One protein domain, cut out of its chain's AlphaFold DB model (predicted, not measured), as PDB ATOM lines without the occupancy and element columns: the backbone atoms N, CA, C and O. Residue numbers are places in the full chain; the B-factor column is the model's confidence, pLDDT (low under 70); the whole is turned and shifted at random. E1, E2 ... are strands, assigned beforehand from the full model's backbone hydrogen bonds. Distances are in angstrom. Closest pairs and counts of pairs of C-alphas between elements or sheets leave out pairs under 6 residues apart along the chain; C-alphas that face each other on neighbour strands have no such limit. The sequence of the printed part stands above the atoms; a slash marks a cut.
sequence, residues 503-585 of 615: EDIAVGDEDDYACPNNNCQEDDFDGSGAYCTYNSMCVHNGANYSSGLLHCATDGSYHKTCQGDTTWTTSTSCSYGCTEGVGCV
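Overview. This is residues 503 to 585 of the 615 residues of an uncharacterized protein of Candidatus Altiarchaeales archaeon (UniProt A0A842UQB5). With little regular structure, this rod is a row of three small strand hairpins, E1-E2, E3-E4 and E5-E6, joined by loops. Residues 503 to 519 loop round one end; residues 562 to 585 reach from near the middle to the other end. The printed part has 83 residues, six named strands, E1 to E6, in three antiparallel two-strand sheets, and no named helix: all strand, with 19 residues in strands, compact, radius of gyration of the C-alphas 13.5 A, spans 43 by 21 by 17 A.

Arrangement. Look first at the hairpin of E1, residues 520 to 522, and E2, 530 to 532: N 521 and O 531 are 2.9 A apart, within hydrogen-bond range. In the hairpin of E3, 538 to 540, and E4, 543 to 545, N 545 and O 538 are 2.8 A apart. The closest C-alphas of E1 and E3, Gln 521 and Val 539, are 7.0 A apart. In the hairpin of E5, 550 to 552, and E6, 558 to 561, N 551 and O 560 are 2.9 A apart.

Along the chain. Find C-alpha 520 at (7.292, 42.924, 76.611), where E1 begins; E6, 10.7 A long, ends at C-alpha 561, (4.524, 44.390, 96.154).

Size, cuts and confidence. The farthest C-alphas, Glu 510 and Tyr 576, are 44.1 A apart. The printed part has no cut; pLDDT is under 70 in 18 residues, among them 504 to 513.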
ATOM      1  N   GLU A 503       2.094  49.138  74.368       71.81
ATOM      2  CA  GLU A 503       0.632  49.271  74.288       71.81
ATOM      3  C   GLU A 503       0.168  49.170  72.826       71.81
ATOM      4  O   GLU A 503       0.833  49.667  71.925       71.81
ATOM      5  N   ASP A 504      -0.983  48.528  72.606       62.81
ATOM      6  CA  ASP A 504      -1.572  48.247  71.285       62.81
ATOM      7  C   ASP A 504      -0.720  47.365  70.331       62.81
ATOM      8  O   ASP A 504      -1.122  47.157  69.190       62.81
ATOM      9  N   ILE A 505       0.375  46.758  70.812       67.69
ATOM     10  CA  ILE A 505       1.166  45.739  70.095       67.69
ATOM     11  C   ILE A 505       0.950  44.357  70.745       67.69
ATOM     12  O   ILE A 505       0.592  44.266  71.924       67.69
ATOM     13  N   ALA A 506       1.076  43.268  69.982       55.25
ATOM     14  CA  ALA A 506       0.605  41.940  70.373       55.25
ATOM     15  C   ALA A 506       1.324  41.348  71.606       55.25
ATOM     16  O   ALA A 506       2.424  40.809  71.540       55.25
ATOM     17  N   VAL A 507       0.641  41.352  72.755       54.00
ATOM     18  CA  VAL A 507       1.047  40.598  73.954       54.00
ATOM     19  C   VAL A 507       0.202  39.320  74.038       54.00
ATOM     20  O   VAL A 507      -0.871  39.309  74.648       54.00
ATOM     21  N   GLY A 508       0.643  38.238  73.385       52.12
ATOM     22  CA  GLY A 508      -0.151  37.007  73.240       52.12
ATOM     23  C   GLY A 508       0.642  35.725  72.946       52.12
ATOM     24  O   GLY A 508       1.860  35.741  72.847       52.12
ATOM     25  N   ASP A 509      -0.081  34.599  72.829       45.44
ATOM     26  CA  ASP A 509       0.445  33.263  72.454       45.44
ATOM     27  C   ASP A 509       0.704  33.124  70.921       45.44
ATOM     28  O   ASP A 509       0.807  32.007  70.406       45.44
ATOM     29  N   GLU A 510       0.721  34.240  70.187       51.97
ATOM     30  CA  GLU A 510       1.003  34.367  68.749       51.97
ATOM     31  C   GLU A 510       2.064  35.500  68.665       51.97
ATOM     32  O   GLU A 510       1.854  36.570  69.236       51.97
ATOM     33  N   ASP A 511       3.265  35.178  68.166       53.16
ATOM     34  CA  ASP A 511       4.570  35.578  68.753       53.16
ATOM     35  C   ASP A 511       5.170  36.951  68.303       53.16
ATOM     36  O   ASP A 511       6.393  37.087  68.212       53.16
ATOM     37  N   ASP A 512       4.370  37.996  68.065       61.03
ATOM     38  CA  ASP A 512       4.869  39.302  67.572       61.03
ATOM     39  C   ASP A 512       5.299  40.272  68.698       61.03
ATOM     40  O   ASP A 512       4.633  41.258  69.024       61.03
ATOM     41  N   TYR A 513       6.440  39.980  69.332       66.44
ATOM     42  CA  TYR A 513       6.993  40.792  70.424       66.44
ATOM     43  C   TYR A 513       7.791  42.002  69.922       66.44
ATOM     44  O   TYR A 513       8.886  41.816  69.416       66.44
ATOM     45  N   ALA A 514       7.328  43.224  70.202       76.25
ATOM     46  CA  ALA A 514       8.060  44.469  69.919       76.25
ATOM     47  C   ALA A 514       9.034  44.899  71.033       76.25
ATOM     48  O   ALA A 514       8.973  46.038  71.493       76.25
ATOM     49  N   CYS A 515       9.878  43.998  71.537       77.56
ATOM     50  CA  CYS A 515      10.885  44.343  72.544       77.56
ATOM     51  C   CYS A 515      12.155  43.493  72.403       77.56
ATOM     52  O   CYS A 515      12.033  42.263  72.445       77.56
ATOM     53  N   PRO A 516      13.366  44.081  72.503       71.06
ATOM     54  CA  PRO A 516      14.629  43.365  72.378       71.06
ATOM     55  C   PRO A 516      14.716  42.125  73.272       71.06
ATOM     56  O   PRO A 516      14.726  42.201  74.515       71.06
ATOM     57  N   ASN A 517      14.869  40.969  72.621       68.81
ATOM     58  CA  ASN A 517      14.867  39.620  73.206       68.81
ATOM     59  C   ASN A 517      13.491  39.139  73.733       68.81
ATOM     60  O   ASN A 517      13.445  38.342  74.675       68.81
ATOM     61  N   ASN A 518      12.390  39.605  73.139       72.00
ATOM     62  CA  ASN A 518      11.000  39.192  73.373       72.00
ATOM     63  C   ASN A 518      10.507  39.437  74.813       72.00
ATOM     64  O   ASN A 518       9.854  38.592  75.429       72.00
ATOM     65  N   ASN A 519      10.841  40.600  75.385       77.12
ATOM     66  CA  ASN A 519      10.569  40.922  76.793       77.12
ATOM     67  C   ASN A 519       9.548  42.061  77.012       77.12
ATOM     68  O   ASN A 519       9.739  42.895  77.902       77.12
ATOM     69  N   CYS A 520       8.447  42.088  76.256       80.38
ATOM     70  CA  CYS A 520       7.292  42.924  76.611       80.38
ATOM     71  C   CYS A 520       6.610  42.357  77.873       80.38
ATOM     72  O   CYS A 520       6.347  41.154  77.947       80.38
ATOM     73  N   GLN A 521       6.358  43.189  78.888       80.25
ATOM     74  CA  GLN A 521       5.767  42.779  80.171       80.25
ATOM     75  C   GLN A 521       4.625  43.707  80.597       80.25
ATOM     76  O   GLN A 521       4.767  44.926  80.563       80.25
ATOM     77  N   GLU A 522       3.505  43.134  81.045       79.69
ATOM     78  CA  GLU A 522       2.298  43.883  81.431       79.69
ATOM     79  C   GLU A 522       2.523  44.820  82.644       79.69
ATOM     80  O   GLU A 522       3.087  44.426  83.672       79.69
ATOM     81  N   ASP A 523       2.000  46.052  82.570       81.50
ATOM     82  CA  ASP A 523       1.854  46.970  83.710       81.50
ATOM     83  C   ASP A 523       0.639  46.571  84.553       81.50
ATOM     84  O   ASP A 523      -0.438  47.178  84.588       81.50
ATOM     85  N   ASP A 524       0.844  45.490  85.289       74.62
ATOM     86  CA  ASP A 524      -0.170  44.902  86.143       74.62
ATOM     87  C   ASP A 524      -0.336  45.711  87.462       74.62
ATOM     88  O   ASP A 524      -0.874  45.208  88.459       74.62
ATOM     89  N   PHE A 525       0.143  46.972  87.537       78.56
ATOM     90  CA  PHE A 525       0.059  47.820  88.735       78.56
ATOM     91  C   PHE A 525      -1.270  48.578  88.853       78.56
ATOM     92  O   PHE A 525      -1.934  48.448  89.891       78.56
ATOM     93  N   ASP A 526      -1.713  49.300  87.824       70.06
ATOM     94  CA  ASP A 526      -3.055  49.904  87.769       70.06
ATOM     95  C   ASP A 526      -4.038  49.143  86.855       70.06
ATOM     96  O   ASP A 526      -5.254  49.276  87.043       70.06
ATOM     97  N   GLY A 527      -3.532  48.207  86.043       64.50
ATOM     98  CA  GLY A 527      -4.312  47.182  85.341       64.50
ATOM     99  C   GLY A 527      -4.515  47.449  83.851       64.50
ATOM    100  O   GLY A 527      -5.543  47.039  83.303       64.50
ATOM    101  N   SER A 528      -3.577  48.159  83.228       69.44
ATOM    102  CA  SER A 528      -3.495  48.399  81.788       69.44
ATOM    103  C   SER A 528      -2.083  48.849  81.424       69.44
ATOM    104  O   SER A 528      -1.517  49.661  82.147       69.44
ATOM    105  N   GLY A 529      -1.578  48.377  80.288       74.62
ATOM    106  CA  GLY A 529      -0.274  48.753  79.751       74.62
ATOM    107  C   GLY A 529       0.663  47.563  79.621       74.62
ATOM    108  O   GLY A 529       0.466  46.534  80.270       74.62
ATOM    109  N   ALA A 530       1.686  47.703  78.788       82.50
ATOM    110  CA  ALA A 530       2.801  46.771  78.697       82.50
ATOM    111  C   ALA A 530       4.069  47.541  78.310       82.50
ATOM    112  O   ALA A 530       3.981  48.576  77.652       82.50
ATOM    113  N   TYR A 531       5.231  47.071  78.759       83.44
ATOM    114  CA  TYR A 531       6.506  47.774  78.613       83.44
ATOM    115  C   TYR A 531       7.667  46.817  78.347       83.44
ATOM    116  O   TYR A 531       7.715  45.719  78.911       83.44
ATOM    117  N   CYS A 532       8.648  47.263  77.569       82.38
ATOM    118  CA  CYS A 532       9.867  46.503  77.315       82.38
ATOM    119  C   CYS A 532      10.817  46.515  78.517       82.38
ATOM    120  O   CYS A 532      11.065  47.552  79.136       82.38
ATOM    121  N   THR A 533      11.400  45.363  78.855       77.81
ATOM    122  CA  THR A 533      12.364  45.250  79.962       77.81
ATOM    123  C   THR A 533      13.444  44.206  79.699       77.81
ATOM    124  O   THR A 533      13.220  43.226  79.012       77.81
ATOM    125  N   TYR A 534      14.634  44.369  80.274       69.88
ATOM    126  CA  TYR A 534      15.728  43.400  80.130       69.88
ATOM    127  C   TYR A 534      15.587  42.170  81.054       69.88
ATOM    128  O   TYR A 534      16.289  41.172  80.905       69.88
ATOM    129  N   ASN A 535      14.710  42.237  82.064       69.81
ATOM    130  CA  ASN A 535      14.615  41.241  83.134       69.81
ATOM    131  C   ASN A 535      13.144  40.944  83.464       69.81
ATOM    132  O   ASN A 535      12.328  41.857  83.437       69.81
ATOM    133  N   SER A 536      12.818  39.730  83.929       74.44
ATOM    134  CA  SER A 536      11.469  39.337  84.407       74.44
ATOM    135  C   SER A 536      11.064  39.993  85.750       74.44
ATOM    136  O   SER A 536      10.710  39.335  86.735       74.44
ATOM    137  N   MET A 537      11.164  41.317  85.816       83.38
ATOM    138  CA  MET A 537      10.816  42.191  86.931       83.38
ATOM    139  C   MET A 537       9.369  42.673  86.789       83.38
ATOM    140  O   MET A 537       8.773  42.556  85.724       83.38
ATOM    141  N   CYS A 538       8.778  43.196  87.865       84.88
ATOM    142  CA  CYS A 538       7.475  43.849  87.743       84.88
ATOM    143  C   CYS A 538       7.691  45.256  87.180       84.88
ATOM    144  O   CYS A 538       8.593  45.951  87.654       84.88
ATOM    145  N   VAL A 539       6.877  45.685  86.218       84.62
ATOM    146  CA  VAL A 539       6.999  47.011  85.595       84.62
ATOM    147  C   VAL A 539       5.864  47.924  86.065       84.62
ATOM    148  O   VAL A 539       4.793  47.441  86.443       84.62
ATOM    149  N   HIS A 540       6.123  49.232  86.108       85.31
ATOM    150  CA  HIS A 540       5.085  50.263  86.117       85.31
ATOM    151  C   HIS A 540       5.589  51.539  85.430       85.31
ATOM    152  O   HIS A 540       6.632  52.052  85.838       85.31
ATOM    153  N   ASN A 541       4.871  52.062  84.427       81.12
ATOM    154  CA  ASN A 541       5.278  53.240  83.636       81.12
ATOM    155  C   ASN A 541       6.765  53.192  83.195       81.12
ATOM    156  O   ASN A 541       7.548  54.081  83.535       81.12
ATOM    157  N   GLY A 542       7.183  52.098  82.547       76.44
ATOM    158  CA  GLY A 542       8.570  51.849  82.113       76.44
ATOM    159  C   GLY A 542       9.591  51.569  83.233       76.44
ATOM    160  O   GLY A 542      10.697  51.096  82.971       76.44
ATOM    161  N   ALA A 543       9.252  51.805  84.505       82.38
ATOM    162  CA  ALA A 543      10.165  51.599  85.627       82.38
ATOM    163  C   ALA A 543      10.171  50.140  86.118       82.38
ATOM    164  O   ALA A 543       9.128  49.529  86.347       82.38
ATOM    165  N   ASN A 544      11.371  49.596  86.345       84.38
ATOM    166  CA  ASN A 544      11.588  48.204  86.740       84.38
ATOM    167  C   ASN A 544      11.680  48.013  88.266       84.38
ATOM    168  O   ASN A 544      12.538  48.593  88.935       84.38
ATOM    169  N   TYR A 545      10.865  47.109  88.816       85.31
ATOM    170  CA  TYR A 545      10.763  46.838  90.253       85.31
ATOM    171  C   TYR A 545      11.202  45.413  90.611       85.31
ATOM    172  O   TYR A 545      10.679  44.413  90.116       85.31
ATOM    173  N   SER A 546      12.172  45.309  91.521       87.44
ATOM    174  CA  SER A 546      12.706  44.023  91.979       87.44
ATOM    175  C   SER A 546      11.739  43.286  92.912       87.44
ATOM    176  O   SER A 546      10.965  43.896  93.653       87.44
ATOM    177  N   SER A 547      11.807  41.949  92.913       88.69
ATOM    178  CA  SER A 547      11.013  41.099  93.814       88.69
ATOM    179  C   SER A 547      11.136  41.554  95.277       88.69
ATOM    180  O   SER A 547      12.234  41.686  95.822       88.69
ATOM    181  N   GLY A 548       9.991  41.793  95.920       86.62
ATOM    182  CA  GLY A 548       9.879  42.309  97.283       86.62
ATOM    183  C   GLY A 548       9.785  43.835  97.408       86.62
ATOM    184  O   GLY A 548       9.502  44.312  98.509       86.62
ATOM    185  N   LEU A 549       9.978  44.606  96.331       90.06
ATOM    186  CA  LEU A 549       9.818  46.064  96.348       90.06
ATOM    187  C   LEU A 549       8.327  46.445  96.413       90.06
ATOM    188  O   LEU A 549       7.479  45.839  95.755       90.06
ATOM    189  N   LEU A 550       8.013  47.427  97.260       90.38
ATOM    190  CA  LEU A 550       6.669  47.953  97.514       90.38
ATOM    191  C   LEU A 550       6.428  49.230  96.701       90.38
ATOM    192  O   LEU A 550       6.979  50.268  97.072       90.38
ATOM    193  N   HIS A 551       5.580  49.165  95.672       90.00
ATOM    194  CA  HIS A 551       5.233  50.321  94.843       90.00
ATOM    195  C   HIS A 551       3.905  50.978  95.253       90.00
ATOM    196  O   HIS A 551       2.934  50.304  95.622       90.00
ATOM    197  N   CYS A 552       3.890  52.307  95.225       89.81
ATOM    198  CA  CYS A 552       2.835  53.188  95.707       89.81
ATOM    199  C   CYS A 552       1.950  53.755  94.596       89.81
ATOM    200  O   CYS A 552       2.449  54.375  93.668       89.81
ATOM    201  N   ALA A 553       0.626  53.714  94.780       87.19
ATOM    202  CA  ALA A 553      -0.272  54.494  93.932       87.19
ATOM    203  C   ALA A 553       0.014  56.002  94.065       87.19
ATOM    204  O   ALA A 553       0.246  56.494  95.173       87.19
ATOM    205  N   THR A 554      -0.081  56.749  92.963       81.62
ATOM    206  CA  THR A 554       0.237  58.191  92.880       81.62
ATOM    207  C   THR A 554      -0.562  59.062  93.859       81.62
ATOM    208  O   THR A 554      -0.078  60.093  94.327       81.62
ATOM    209  N   ASP A 555      -1.781  58.651  94.220       83.69
ATOM    210  CA  ASP A 555      -2.626  59.329  95.214       83.69
ATOM    211  C   ASP A 555      -2.359  58.888  96.673       83.69
ATOM    212  O   ASP A 555      -2.975  59.394  97.616       83.69
ATOM    213  N   GLY A 556      -1.441  57.940  96.870       85.06
ATOM    214  CA  GLY A 556      -1.067  57.348  98.149       85.06
ATOM    215  C   GLY A 556      -2.103  56.392  98.756       85.06
ATOM    216  O   GLY A 556      -1.951  56.000  99.918       85.06
ATOM    217  N   SER A 557      -3.177  56.046  98.038       87.56
ATOM    218  CA  SER A 557      -4.338  55.348  98.615       87.56
ATOM    219  C   SER A 557      -4.161  53.833  98.770       87.56
ATOM    220  O   SER A 557      -4.824  53.226  99.621       87.56
ATOM    221  N   TYR A 558      -3.255  53.213  98.013       88.06
ATOM    222  CA  TYR A 558      -2.877  51.803  98.129       88.06
ATOM    223  C   TYR A 558      -1.422  51.565  97.690       88.06
ATOM    224  O   TYR A 558      -0.761  52.460  97.169       88.06
ATOM    225  N   HIS A 559      -0.926  50.349  97.919       90.88
ATOM    226  CA  HIS A 559       0.339  49.854  97.370       90.88
ATOM    227  C   HIS A 559       0.194  48.409  96.871       90.88
ATOM    228  O   HIS A 559      -0.728  47.695  97.292       90.88
ATOM    229  N   LYS A 560       1.126  47.970  96.023       90.94
ATOM    230  CA  LYS A 560       1.366  46.558  95.672       90.94
ATOM    231  C   LYS A 560       2.831  46.205  95.981       90.94
ATOM    232  O   LYS A 560       3.648  47.082  96.239       90.94
ATOM    233  N   THR A 561       3.157  44.917  96.012       90.94
ATOM    234  CA  THR A 561       4.524  44.390  96.154       90.94
ATOM    235  C   THR A 561       4.849  43.577  94.911       90.94
ATOM    236  O   THR A 561       4.007  42.780  94.503       90.94
ATOM    237  N   CYS A 562       6.039  43.713  94.336       90.00
ATOM    238  CA  CYS A 562       6.467  42.803  93.275       90.00
ATOM    239  C   CYS A 562       6.707  41.400  93.861       90.00
ATOM    240  O   CYS A 562       7.422  41.268  94.860       90.00
ATOM    241  N   GLN A 563       6.107  40.345  93.299       83.69
ATOM    242  CA  GLN A 563       6.214  38.979  93.840       83.69
ATOM    243  C   GLN A 563       7.375  38.163  93.249       83.69
ATOM    244  O   GLN A 563       7.722  37.123  93.812       83.69
ATOM    245  N   GLY A 564       8.034  38.677  92.206       68.62
ATOM    246  CA  GLY A 564       8.953  37.926  91.347       68.62
ATOM    247  C   GLY A 564       8.234  37.439  90.091       68.62
ATOM    248  O   GLY A 564       7.021  37.251  90.137       68.62
ATOM    249  N   ASP A 565       8.992  37.286  89.005       64.38
ATOM    250  CA  ASP A 565       8.528  36.880  87.675       64.38
ATOM    251  C   ASP A 565       7.258  37.662  87.272       64.38
ATOM    252  O   ASP A 565       6.140  37.144  87.270       64.38
ATOM    253  N   THR A 566       7.478  38.971  87.073       69.62
ATOM    254  CA  THR A 566       6.568  40.017  86.541       69.62
ATOM    255  C   THR A 566       5.276  40.320  87.319       69.62
ATOM    256  O   THR A 566       4.700  41.392  87.161       69.62
ATOM    257  N   THR A 567       4.863  39.473  88.265       82.12
ATOM    258  CA  THR A 567       3.550  39.591  88.928       82.12
ATOM    259  C   THR A 567       3.530  40.539  90.140       82.12
ATOM    260  O   THR A 567       4.262  40.349  91.122       82.12
ATOM    261  N   TRP A 568       2.589  41.490  90.170       86.88
ATOM    262  CA  TRP A 568       2.294  42.311  91.354       86.88
ATOM    263  C   TRP A 568       1.306  41.640  92.339       86.88
ATOM    264  O   TRP A 568       0.344  40.981  91.954       86.88
ATOM    265  N   THR A 569       1.452  41.869  93.655       88.38
ATOM    266  CA  THR A 569       0.430  41.451  94.644       88.38
ATOM    267  C   THR A 569      -0.905  42.169  94.432       88.38
ATOM    268  O   THR A 569      -0.933  43.348  94.080       88.38
ATOM    269  N   THR A 570      -2.001  41.563  94.898       86.19
ATOM    270  CA  THR A 570      -3.268  42.275  95.164       86.19
ATOM    271  C   THR A 570      -3.063  43.567  95.967       86.19
ATOM    272  O   THR A 570      -2.333  43.568  96.964       86.19
ATOM    273  N   SER A 571      -3.759  44.641  95.589       87.19
ATOM    274  CA  SER A 571      -3.628  45.963  96.213       87.19
ATOM    275  C   SER A 571      -3.964  45.972  97.710       87.19
ATOM    276  O   SER A 571      -4.986  45.448  98.160       87.19
ATOM    277  N   THR A 572      -3.108  46.625  98.498       89.31
ATOM    278  CA  THR A 572      -3.303  46.822  99.940       89.31
ATOM    279  C   THR A 572      -3.602  48.290 100.228       89.31
ATOM    280  O   THR A 572      -2.731  49.148 100.100       89.31
ATOM    281  N   SER A 573      -4.843  48.589 100.628       89.00
ATOM    282  CA  SER A 573      -5.298  49.959 100.910       89.00
ATOM    283  C   SER A 573      -4.609  50.589 102.125       89.00
ATOM    284  O   SER A 573      -4.333  49.931 103.132       89.00
ATOM    285  N   CYS A 574      -4.405  51.903 102.061       85.25
ATOM    286  CA  CYS A 574      -3.570  52.660 102.983       85.25
ATOM    287  C   CYS A 574      -4.386  53.704 103.749       85.25
ATOM    288  O   CYS A 574      -5.098  54.521 103.176       85.25
ATOM    289  N   SER A 575      -4.305  53.675 105.083       82.56
ATOM    290  CA  SER A 575      -5.148  54.525 105.941       82.56
ATOM    291  C   SER A 575      -4.613  55.948 106.133       82.56
ATOM    292  O   SER A 575      -5.373  56.829 106.530       82.56
ATOM    293  N   TYR A 576      -3.317  56.165 105.891       81.19
ATOM    294  CA  TYR A 576      -2.603  57.421 106.161       81.19
ATOM    295  C   TYR A 576      -1.581  57.760 105.063       81.19
ATOM    296  O   TYR A 576      -0.520  58.309 105.352       81.19
ATOM    297  N   GLY A 577      -1.900  57.413 103.814       82.75
ATOM    298  CA  GLY A 577      -0.948  57.444 102.707       82.75
ATOM    299  C   GLY A 577      -0.023  56.223 102.692       82.75
ATOM    300  O   GLY A 577      -0.017  55.408 103.626       82.75
ATOM    301  N   CYS A 578       0.753  56.120 101.621       87.56
ATOM    302  CA  CYS A 578       1.788  55.120 101.409       87.56
ATOM    303  C   CYS A 578       3.159  55.797 101.262       87.56
ATOM    304  O   CYS A 578       3.253  57.019 101.129       87.56
ATOM    305  N   THR A 579       4.243  55.031 101.335       88.69
ATOM    306  CA  THR A 579       5.584  55.509 100.982       88.69
ATOM    307  C   THR A 579       6.334  54.417 100.231       88.69
ATOM    308  O   THR A 579       6.372  53.272 100.681       88.69
ATOM    309  N   GLU A 580       6.919  54.790  99.096       87.19
ATOM    310  CA  GLU A 580       7.653  53.903  98.191       87.19
ATOM    311  C   GLU A 580       8.717  53.077  98.927       87.19
ATOM    312  O   GLU A 580       9.402  53.583  99.820       87.19
ATOM    313  N   GLY A 581       8.810  51.781  98.619       84.75
ATOM    314  CA  GLY A 581       9.718  50.827  99.272       84.75
ATOM    315  C   GLY A 581       9.403  50.504 100.745       84.75
ATOM    316  O   GLY A 581       9.956  49.552 101.292       84.75
ATOM    317  N   VAL A 582       8.510  51.256 101.400       84.19
ATOM    318  CA  VAL A 582       8.159  51.117 102.829       84.19
ATOM    319  C   VAL A 582       6.732  50.587 103.025       84.19
ATOM    320  O   VAL A 582       6.437  49.951 104.040       84.19
ATOM    321  N   GLY A 583       5.837  50.828 102.065       80.81
ATOM    322  CA  GLY A 583       4.424  50.470 102.150       80.81
ATOM    323  C   GLY A 583       3.629  51.443 103.027       80.81
ATOM    324  O   GLY A 583       3.841  52.655 102.996       80.81
ATOM    325  N   CYS A 584       2.667  50.924 103.798       82.31
ATOM    326  CA  CYS A 584       1.655  51.740 104.478       82.31
ATOM    327  C   CYS A 584       1.495  51.456 105.965       82.31
ATOM    328  O   CYS A 584       1.558  50.313 106.422       82.31
ATOM    329  N   VAL A 585       1.102  52.494 106.709       70.12
ATOM    330  CA  VAL A 585       0.548  52.334 108.059       70.12
ATOM    331  C   VAL A 585      -0.860  51.740 107.952       70.12
ATOM    332  O   VAL A 585      -1.862  52.454 107.869       70.12
TER     333      VAL A 585